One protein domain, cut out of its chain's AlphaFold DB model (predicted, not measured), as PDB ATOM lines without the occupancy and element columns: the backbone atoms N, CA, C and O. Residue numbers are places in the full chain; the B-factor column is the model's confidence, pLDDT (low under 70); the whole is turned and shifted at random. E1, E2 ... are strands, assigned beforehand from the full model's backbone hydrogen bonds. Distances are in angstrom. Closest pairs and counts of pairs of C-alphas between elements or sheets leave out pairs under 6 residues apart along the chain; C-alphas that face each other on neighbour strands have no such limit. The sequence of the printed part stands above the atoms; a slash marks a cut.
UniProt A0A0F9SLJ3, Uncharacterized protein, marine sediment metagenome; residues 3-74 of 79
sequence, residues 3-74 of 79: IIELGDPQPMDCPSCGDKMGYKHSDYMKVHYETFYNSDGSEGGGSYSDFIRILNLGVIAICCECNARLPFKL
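AT A GLANCE: This is residues 3 to 74 of the 79 residues of an uncharacterized protein of marine sediment metagenome (UniProt A0A0F9SLJ3). With little regular structure, the domain is one strongly twisted, mixed sheet of short strands, E1 E6 E5 E2 E3 E4 across it, with long loops from E1 to E2 and from E4 to E5. E2, E3 and E4 form a meander, each the antiparallel neighbour of the one before; E5 pairs back with E2, making a Greek key. The printed part has 72 residues, 28 in six strands, E1 to E6 along the chain, and no named helix: all strand, compact, radius of gyration of the C-alphas 11.0 A, spans 28 by 21 by 19 A.

IN THESE COORDINATES: E2 is residues 23 to 26, E3 33 to 37, 13.6 A, E4 43 to 48, 15.8 A, E5 60 to 63, E6 69 to 74, 12.0 A, and E1 3 to 5. C-alpha 3 is at (6.631, -24.418, -30.498), C-alpha 74 at (3.770, -23.092, -25.972).

HOW THE PARTS SIT: Hairpins E2 and E3, E3 and E4, and E5 and E6 have N 25 and O 35, 3.1 A, N 36 and O 45, 2.8 A, and N 70 and O 61, 2.9 A, within hydrogen-bond range. E5 is antiparallel to E2, at 132 degrees, with N 24 and O 62 2.8 A apart. Edge strand E1 is parallel to E6, at 62 degrees, with N 4 and O 73 3.0 A apart.

THE WHOLE: The C-alphas farthest apart, of Gly 18 and Met 29, are 31.5 A apart. The printed part has no cut; links E1 to E2 and E4 to E5 are long. Residues 28 to 31 and 50 to 58 have pLDDT under 70.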
ATOM      1  N   ILE A   3       7.736 -25.181 -31.088       94.12
ATOM      2  CA  ILE A   3       6.631 -24.418 -30.498       94.12
ATOM      3  C   ILE A   3       5.345 -25.125 -30.936       94.12
ATOM      4  O   ILE A   3       5.277 -25.548 -32.092       94.12
ATOM      5  N   ILE A   4       4.400 -25.312 -30.021       94.12
ATOM      6  CA  ILE A   4       3.092 -25.933 -30.284       94.12
ATOM      7  C   ILE A   4       1.976 -25.026 -29.768       94.12
ATOM      8  O   ILE A   4       2.233 -24.220 -28.870       94.12
ATOM      9  N   GLU A   5       0.769 -25.161 -30.303       93.12
ATOM     10  CA  GLU A   5      -0.411 -24.493 -29.753       93.12
ATOM     11  C   GLU A   5      -0.864 -25.175 -28.454       93.12
ATOM     12  O   GLU A   5      -0.533 -26.333 -28.178       93.12
ATOM     13  N   LEU A   6      -1.623 -24.456 -27.629       90.44
ATOM     14  CA  LEU A   6      -2.291 -25.067 -26.481       90.44
ATOM     15  C   LEU A   6      -3.293 -26.127 -26.957       90.44
ATOM     16  O   LEU A   6      -4.076 -25.882 -27.871       90.44
ATOM     17  N   GLY A   7      -3.273 -27.303 -26.332       91.38
ATOM     18  CA  GLY A   7      -4.090 -28.446 -26.744       91.38
ATOM     19  C   GLY A   7      -3.491 -29.283 -27.877       91.38
ATOM     20  O   GLY A   7      -4.039 -30.333 -28.204       91.38
ATOM     21  N   ASP A   8      -2.345 -28.899 -28.447       95.12
ATOM     22  CA  ASP A   8      -1.633 -29.798 -29.357       95.12
ATOM     23  C   ASP A   8      -1.079 -31.013 -28.591       95.12
ATOM     24  O   ASP A   8      -0.636 -30.860 -27.445       95.12
ATOM     25  N   PRO A   9      -1.013 -32.205 -29.218       96.50
ATOM     26  CA  PRO A   9      -0.389 -33.379 -28.622       96.50
ATOM     27  C   PRO A   9       1.056 -33.119 -28.200       96.50
ATOM     28  O   PRO A   9       1.820 -32.438 -28.898       96.50
ATOM     29  N   GLN A  10       1.482 -33.755 -27.105       96.00
ATOM     30  CA  GLN A  10       2.859 -33.640 -26.641       96.00
ATOM     31  C   GLN A  10       3.821 -34.123 -27.750       96.00
ATOM     32  O   GLN A  10       3.795 -35.290 -28.166       96.00
ATOM     33  N   PRO A  11       4.716 -33.255 -28.251       96.62
ATOM     34  CA  PRO A  11       5.455 -33.549 -29.470       96.62
ATOM     35  C   PRO A  11       6.620 -34.515 -29.255       96.62
ATOM     36  O   PRO A  11       7.096 -35.103 -30.223       96.62
ATOM     37  N   MET A  12       7.099 -34.653 -28.020       96.25
ATOM     38  CA  MET A  12       8.293 -35.421 -27.668       96.25
ATOM     39  C   MET A  12       8.270 -35.831 -26.204       96.25
ATOM     40  O   MET A  12       7.631 -35.162 -25.393       96.25
ATOM     41  N   ASP A  13       8.994 -36.891 -25.882       97.31
ATOM     42  CA  ASP A  13       9.006 -37.497 -24.556       97.31
ATOM     43  C   ASP A  13       9.586 -36.550 -23.502       97.31
ATOM     44  O   ASP A  13      10.411 -35.670 -23.781       97.31
ATOM     45  N   CYS A  14       9.146 -36.728 -22.260       96.62
ATOM     46  CA  CYS A  14       9.752 -36.038 -21.139       96.62
ATOM     47  C   CYS A  14      11.194 -36.540 -20.950       96.62
ATOM     48  O   CYS A  14      11.392 -37.744 -20.806       96.62
ATOM     49  N   PRO A  15      12.204 -35.658 -20.857       95.50
ATOM     50  CA  PRO A  15      13.596 -36.078 -20.677       95.50
ATOM     51  C   PRO A  15      13.861 -36.763 -19.328       95.50
ATOM     52  O   PRO A  15      14.884 -37.421 -19.174       95.50
ATOM     53  N   SER A  16      12.963 -36.599 -18.350       95.75
ATOM     54  CA  SER A  16      13.062 -37.231 -17.030       95.75
ATOM     55  C   SER A  16      12.241 -38.516 -16.915       95.75
ATOM     56  O   SER A  16      12.714 -39.462 -16.298       95.75
ATOM     57  N   CYS A  17      11.039 -38.576 -17.503       95.56
ATOM     58  CA  CYS A  17      10.205 -39.788 -17.470       95.56
ATOM     59  C   CYS A  17      10.533 -40.780 -18.594       95.56
ATOM     60  O   CYS A  17      10.265 -41.965 -18.441       95.56
ATOM     61  N   GLY A  18      11.061 -40.303 -19.724       96.44
ATOM     62  CA  GLY A  18      11.265 -41.109 -20.930       96.44
ATOM     63  C   GLY A  18       9.988 -41.408 -21.723       96.44
ATOM     64  O   GLY A  18      10.031 -42.266 -22.594       96.44
ATOM     65  N   ASP A  19       8.873 -40.728 -21.431       96.31
ATOM     66  CA  ASP A  19       7.579 -40.947 -22.097       96.31
ATOM     67  C   ASP A  19       6.745 -39.649 -22.186       96.31
ATOM     68  O   ASP A  19       7.079 -38.619 -21.574       96.31
ATOM     69  N   LYS A  20       5.654 -39.681 -22.956       96.44
ATOM     70  CA  LYS A  20       4.669 -38.606 -23.094       96.44
ATOM     71  C   LYS A  20       3.584 -38.730 -22.030       96.44
ATOM     72  O   LYS A  20       2.590 -39.419 -22.222       96.44
ATOM     73  N   MET A  21       3.752 -37.987 -20.940       95.88
ATOM     74  CA  MET A  21       2.797 -37.949 -19.822       95.88
ATOM     75  C   MET A  21       1.807 -36.778 -19.900       95.88
ATOM     76  O   MET A  21       1.079 -36.518 -18.947       95.88
ATOM     77  N   GLY A  22       1.796 -36.040 -21.010       95.38
ATOM     78  CA  GLY A  22       1.092 -34.771 -21.114       95.38
ATOM     79  C   GLY A  22       1.917 -33.605 -20.578       95.38
ATOM     80  O   GLY A  22       3.045 -33.755 -20.086       95.38
ATOM     81  N   TYR A  23       1.352 -32.411 -20.704       94.12
ATOM     82  CA  TYR A  23       1.992 -31.192 -20.245       94.12
ATOM     83  C   TYR A  23       1.016 -30.252 -19.564       94.12
ATOM     84  O   TYR A  23      -0.173 -30.210 -19.863       94.12
ATOM     85  N   LYS A  24       1.564 -29.447 -18.670       91.31
ATOM     86  CA  LYS A  24       0.859 -28.382 -17.988       91.31
ATOM     87  C   LYS A  24       1.587 -27.067 -18.123       91.31
ATOM     88  O   LYS A  24       2.795 -27.026 -18.377       91.31
ATOM     89  N   HIS A  25       0.835 -25.998 -17.953       88.12
ATOM     90  CA  HIS A  25       1.353 -24.645 -17.997       88.12
ATOM     91  C   HIS A  25       0.601 -23.766 -17.006       88.12
ATOM     92  O   HIS A  25      -0.552 -24.047 -16.680       88.12
ATOM     93  N   SER A  26       1.261 -22.715 -16.521       82.12
ATOM     94  CA  SER A  26       0.613 -21.738 -15.652       82.12
ATOM     95  C   SER A  26      -0.057 -20.641 -16.465       82.12
ATOM     96  O   SER A  26       0.502 -20.138 -17.445       82.12
ATOM     97  N   ASP A  27      -1.253 -20.248 -16.050       72.25
ATOM     98  CA  ASP A  27      -1.942 -19.097 -16.620       72.25
ATOM     99  C   ASP A  27      -1.249 -17.795 -16.157       72.25
ATOM    100  O   ASP A  27      -0.834 -17.668 -15.004       72.25
ATOM    101  N   TYR A  28      -1.075 -16.835 -17.071       63.38
ATOM    102  CA  TYR A  28      -0.451 -15.544 -16.768       63.38
ATOM    103  C   TYR A  28      -1.319 -14.706 -15.817       63.38
ATOM    104  O   TYR A  28      -0.792 -13.983 -14.973       63.38
ATOM    105  N   MET A  29      -2.646 -14.819 -15.933       64.19
ATOM    106  CA  MET A  29      -3.603 -13.982 -15.201       64.19
ATOM    107  C   MET A  29      -4.074 -14.621 -13.890       64.19
ATOM    108  O   MET A  29      -4.501 -13.916 -12.974       64.19
ATOM    109  N   LYS A  30      -3.986 -15.951 -13.775       67.88
ATOM    110  CA  LYS A  30      -4.398 -16.703 -12.583       67.88
ATOM    111  C   LYS A  30      -3.170 -17.227 -11.855       67.88
ATOM    112  O   LYS A  30      -2.661 -18.311 -12.126       67.88
ATOM    113  N   VAL A  31      -2.709 -16.424 -10.902       65.69
ATOM    114  CA  VAL A  31      -1.609 -16.770  -9.999       65.69
ATOM    115  C   VAL A  31      -1.914 -18.132  -9.362       65.69
ATOM    116  O   VAL A  31      -2.980 -18.317  -8.781       65.69
ATOM    117  N   HIS A  32      -0.988 -19.082  -9.511       74.00
ATOM    118  CA  HIS A  32      -1.084 -20.468  -9.030       74.00
ATOM    119  C   HIS A  32      -2.031 -21.411  -9.785       74.00
ATOM    120  O   HIS A  32      -2.146 -22.552  -9.359       74.00
ATOM    121  N   TYR A  33      -2.668 -21.020 -10.892       81.00
ATOM    122  CA  TYR A  33      -3.490 -21.955 -11.671       81.00
ATOM    123  C   TYR A  33      -2.676 -22.647 -12.772       81.00
ATOM    124  O   TYR A  33      -2.009 -21.981 -13.569       81.00
ATOM    125  N   GLU A  34      -2.752 -23.976 -12.825       86.00
ATOM    126  CA  GLU A  34      -2.222 -24.807 -13.907       86.00
ATOM    127  C   GLU A  34      -3.361 -25.344 -14.763       86.00
ATOM    128  O   GLU A  34      -4.343 -25.858 -14.230       86.00
ATOM    129  N   THR A  35      -3.185 -25.298 -16.081       89.00
ATOM    130  CA  THR A  35      -4.011 -26.042 -17.036       89.00
ATOM    131  C   THR A  35      -3.218 -27.245 -17.535       89.00
ATOM    132  O   THR A  35      -2.040 -27.106 -17.884       89.00
ATOM    133  N   PHE A  36      -3.861 -28.410 -17.582       91.44
ATOM    134  CA  PHE A  36      -3.276 -29.690 -17.974       91.44
ATOM    135  C   PHE A  36      -3.797 -30.134 -19.339       91.44
ATOM    136  O   PHE A  36      -4.987 -30.040 -19.630       91.44
ATOM    137  N   TYR A  37      -2.909 -30.723 -20.128       94.50
ATOM    138  CA  TYR A  37      -3.234 -31.447 -21.347       94.50
ATOM    139  C   TYR A  37      -2.641 -32.845 -21.261       94.50
ATOM    140  O   TYR A  37      -1.491 -33.022 -20.844       94.50
ATOM    141  N   ASN A  38      -3.423 -33.838 -21.665       95.62
ATOM    142  CA  ASN A  38      -2.955 -35.208 -21.800       95.62
ATOM    143  C   ASN A  38      -1.949 -35.317 -22.956       95.62
ATOM    144  O   ASN A  38      -1.734 -34.388 -23.738       95.62
ATOM    145  N   SER A  39      -1.305 -36.475 -23.076       94.88
ATOM    146  CA  SER A  39      -0.285 -36.715 -24.102       94.88
ATOM    147  C   SER A  39      -0.806 -36.578 -25.537       94.88
ATOM    148  O   SER A  39      -0.046 -36.194 -26.430       94.88
ATOM    149  N   ASP A  40      -2.097 -36.834 -25.743       94.94
ATOM    150  CA  ASP A  40      -2.817 -36.697 -27.008       94.94
ATOM    151  C   ASP A  40      -3.363 -35.282 -27.269       94.94
ATOM    152  O   ASP A  40      -3.948 -35.050 -28.322       94.94
ATOM    153  N   GLY A  41      -3.155 -34.338 -26.344       92.00
ATOM    154  CA  GLY A  41      -3.629 -32.958 -26.457       92.00
ATOM    155  C   GLY A  41      -5.037 -32.721 -25.903       92.00
ATOM    156  O   GLY A  41      -5.458 -31.572 -25.787       92.00
ATOM    157  N   SER A  42      -5.760 -33.772 -25.498       93.25
ATOM    158  CA  SER A  42      -7.054 -33.596 -24.836       93.25
ATOM    159  C   SER A  42      -6.898 -32.838 -23.515       93.25
ATOM    160  O   SER A  42      -5.908 -32.995 -22.794       93.25
ATOM    161  N   GLU A  43      -7.872 -31.986 -23.198       89.44
ATOM    162  CA  GLU A  43      -7.841 -31.183 -21.978       89.44
ATOM    163  C   GLU A  43      -7.976 -32.090 -20.745       89.44
ATOM    164  O   GLU A  43      -8.954 -32.822 -20.587       89.44
ATOM    165  N   GLY A  44      -6.969 -32.048 -19.871       87.12
ATOM    166  CA  GLY A  44      -6.934 -32.791 -18.610       87.12
ATOM    167  C   GLY A  44      -7.574 -32.031 -17.441       87.12
ATOM    168  O   GLY A  44      -7.723 -32.589 -16.356       87.12
ATOM    169  N   GLY A  45      -7.951 -30.765 -17.656       89.69
ATOM    170  CA  GLY A  45      -8.553 -29.865 -16.672       89.69
ATOM    171  C   GLY A  45      -7.566 -28.826 -16.138       89.69
ATOM    172  O   GLY A  45      -6.592 -28.473 -16.803       89.69
ATOM    173  N   GLY A  46      -7.785 -28.350 -14.912       88.00
ATOM    174  CA  GLY A  46      -6.874 -27.408 -14.265       88.00
ATOM    175  C   GLY A  46      -7.038 -27.344 -12.749       88.00
ATOM    176  O   GLY A  46      -8.092 -27.695 -12.211       88.00
ATOM    177  N   SER A  47      -5.989 -26.931 -12.042       86.19
ATOM    178  CA  SER A  47      -5.964 -26.893 -10.578       86.19
ATOM    179  C   SER A  47      -5.109 -25.748 -10.049       86.19
ATOM    180  O   SER A  47      -4.223 -25.231 -10.729       86.19
ATOM    181  N   TYR A  48      -5.396 -25.339  -8.814       80.69
ATOM    182  CA  TYR A  48      -4.532 -24.418  -8.087       80.69
ATOM    183  C   TYR A  48      -3.374 -25.193  -7.449       80.69
ATOM    184  O   TYR A  48      -3.580 -26.244  -6.845       80.69
ATOM    185  N   SER A  49      -2.162 -24.665  -7.589       72.06
ATOM    186  CA  SER A  49      -0.916 -25.269  -7.133       72.06
ATOM    187  C   SER A  49      -0.159 -24.320  -6.207       72.06
ATOM    188  O   SER A  49       0.407 -23.314  -6.640       72.06
ATOM    189  N   ASP A  50      -0.060 -24.704  -4.933       68.06
ATOM    190  CA  ASP A  50       0.742 -24.000  -3.920       68.06
ATOM    191  C   ASP A  50       2.260 -24.096  -4.189       68.06
ATOM    192  O   ASP A  50       3.069 -23.391  -3.580       68.06
ATOM    193  N   PHE A  51       2.668 -24.976  -5.113       60.66
ATOM    194  CA  PHE A  51       4.069 -25.261  -5.423       60.66
ATOM    195  C   PHE A  51       4.625 -24.435  -6.588       60.66
ATOM    196  O   PHE A  51       5.850 -24.327  -6.715       60.66
ATOM    197  N   ILE A  52       3.780 -23.796  -7.410       59.12
ATOM    198  CA  ILE A  52       4.287 -22.849  -8.410       59.12
ATOM    199  C   ILE A  52       4.691 -21.563  -7.705       59.12
ATOM    200  O   ILE A  52       3.892 -20.666  -7.457       59.12
ATOM    201  N   ARG A  53       5.992 -21.457  -7.445       53.78
ATOM    202  CA  ARG A  53       6.651 -20.202  -7.064       53.78
ATOM    203  C   ARG A  53       7.055 -19.351  -8.272       53.78
ATOM    204  O   ARG A  53       7.601 -18.268  -8.093       53.78
ATOM    205  N   ILE A  54       6.835 -19.846  -9.492       54.62
ATOM    206  CA  ILE A  54       7.324 -19.224 -10.726       54.62
ATOM    207  C   ILE A  54       6.155 -18.584 -11.478       54.62
ATOM    208  O   ILE A  54       5.495 -19.202 -12.312       54.62
ATOM    209  N   LEU A  55       5.925 -17.312 -11.164       50.81
ATOM    210  CA  LEU A  55       5.136 -16.389 -11.977       50.81
ATOM    211  C   LEU A  55       5.768 -16.342 -13.387       50.81
ATOM    212  O   LEU A  55       6.987 -16.226 -13.498       50.81
ATOM    213  N   ASN A  56       4.969 -16.421 -14.457       54.06
ATOM    214  CA  ASN A  56       5.396 -16.257 -15.865       54.06
ATOM    215  C   ASN A  56       6.032 -17.460 -16.595       54.06
ATOM    216  O   ASN A  56       6.722 -17.269 -17.599       54.06
ATOM    217  N   LEU A  57       5.738 -18.706 -16.207       63.31
ATOM    218  CA  LEU A  57       6.039 -19.880 -17.051       63.31
ATOM    219  C   LEU A  57       5.091 -20.020 -18.257       63.31
ATOM    220  O   LEU A  57       5.052 -21.081 -18.861       63.31
ATOM    221  N   GLY A  58       4.354 -18.977 -18.648       67.88
ATOM    222  CA  GLY A  58       3.261 -19.096 -19.614       67.88
ATOM    223  C   GLY A  58       3.647 -19.744 -20.948       67.88
ATOM    224  O   GLY A  58       2.842 -20.453 -21.526       67.88
ATOM    225  N   VAL A  59       4.889 -19.587 -21.408       84.06
ATOM    226  CA  VAL A  59       5.390 -20.216 -22.651       84.06
ATOM    227  C   VAL A  59       6.133 -21.539 -22.424       84.06
ATOM    228  O   VAL A  59       6.666 -22.124 -23.367       84.06
ATOM    229  N   ILE A  60       6.259 -21.976 -21.174       87.56
ATOM    230  CA  ILE A  60       7.011 -23.156 -20.757       87.56
ATOM    231  C   ILE A  60       6.027 -24.284 -20.457       87.56
ATOM    232  O   ILE A  60       5.174 -24.168 -19.586       87.56
ATOM    233  N   ALA A  61       6.214 -25.400 -21.152       91.38
ATOM    234  CA  ALA A  61       5.518 -26.639 -20.857       91.38
ATOM    235  C   ALA A  61       6.253 -27.422 -19.759       91.38
ATOM    236  O   ALA A  61       7.483 -27.570 -19.787       91.38
ATOM    237  N   ILE A  62       5.492 -27.942 -18.804       92.00
ATOM    238  CA  ILE A  62       5.966 -28.750 -17.679       92.00
ATOM    239  C   ILE A  62       5.341 -30.142 -17.779       92.00
ATOM    240  O   ILE A  62       4.171 -30.263 -18.110       92.00
ATOM    241  N   CYS A  63       6.101 -31.200 -17.506       93.88
ATOM    242  CA  CYS A  63       5.583 -32.567 -17.489       93.88
ATOM    243  C   CYS A  63       4.530 -32.737 -16.385       93.88
ATOM    244  O   CYS A  63       4.789 -32.357 -15.239       93.88
ATOM    245  N   CYS A  64       3.382 -33.338 -16.711       92.88
ATOM    246  CA  CYS A  64       2.319 -33.590 -15.732       92.88
ATOM    247  C   CYS A  64       2.739 -34.568 -14.625       92.88
ATOM    248  O   CYS A  64       2.303 -34.408 -13.491       92.88
ATOM    249  N   GLU A  65       3.620 -35.524 -14.933       93.50
ATOM    250  CA  GLU A  65       4.035 -36.567 -13.987       93.50
ATOM    251  C   GLU A  65       5.147 -36.091 -13.038       93.50
ATOM    252  O   GLU A  65       5.016 -36.141 -11.819       93.50
ATOM    253  N   CYS A  66       6.267 -35.599 -13.582       92.50
ATOM    254  CA  CYS A  66       7.473 -35.328 -12.785       92.50
ATOM    255  C   CYS A  66       7.792 -33.843 -12.573       92.50
ATOM    256  O   CYS A  66       8.808 -33.519 -11.961       92.50
ATOM    257  N   ASN A  67       6.976 -32.925 -13.099       90.00
ATOM    258  CA  ASN A  67       7.219 -31.476 -13.075       90.00
ATOM    259  C   ASN A  67       8.524 -31.010 -13.757       90.00
ATOM    260  O   ASN A  67       8.920 -29.850 -13.620       90.00
ATOM    261  N   ALA A  68       9.198 -31.875 -14.522       91.44
ATOM    262  CA  ALA A  68      10.355 -31.470 -15.309       91.44
ATOM    263  C   ALA A  68       9.938 -30.534 -16.449       91.44
ATOM    264  O   ALA A  68       8.887 -30.701 -17.073       91.44
ATOM    265  N   ARG A  69      10.805 -29.570 -16.769       92.00
ATOM    266  CA  ARG A  69      10.623 -28.709 -17.935       92.00
ATOM    267  C   ARG A  69      10.717 -29.535 -19.213       92.00
ATOM    268  O   ARG A  69      11.705 -30.236 -19.433       92.00
ATOM    269  N   LEU A  70       9.721 -29.395 -20.078       93.88
ATOM    270  CA  LEU A  70       9.714 -30.067 -21.365       93.88
ATOM    271  C   LEU A  70      10.509 -29.263 -22.415       93.88
ATOM    272  O   LEU A  70      10.526 -28.028 -22.378       93.88
ATOM    273  N   PRO A  71      11.187 -29.937 -23.364       94.06
ATOM    274  CA  PRO A  71      12.065 -29.302 -24.353       94.06
ATOM    275  C   PRO A  71      11.320 -28.668 -25.550       94.06
ATOM    276  O   PRO A  71      11.807 -28.671 -26.683       94.06
ATOM    277  N   PHE A  72      10.155 -28.071 -25.303       93.56
ATOM    278  CA  PHE A  72       9.383 -27.287 -26.269       93.56
ATOM    279  C   PHE A  72       8.723 -26.083 -25.584       93.56
ATOM    280  O   PHE A  72       8.719 -25.967 -24.357       93.56
ATOM    281  N   LYS A  73       8.219 -25.144 -26.387       92.44
ATOM    282  CA  LYS A  73       7.468 -23.977 -25.908       92.44
ATOM    283  C   LYS A  73       6.013 -24.034 -26.353       92.44
ATOM    284  O   LYS A  73       5.692 -24.707 -27.329       92.44
ATOM    285  N   LEU A  74       5.179 -23.282 -25.652       90.94
ATOM    286  CA  LEU A  74       3.770 -23.092 -25.972       90.94
ATOM    287  C   LEU A  74       3.578 -21.750 -26.676       90.94
ATOM    288  O   LEU A  74       4.167 -20.743 -26.265       90.94
TER     289      LEU A  74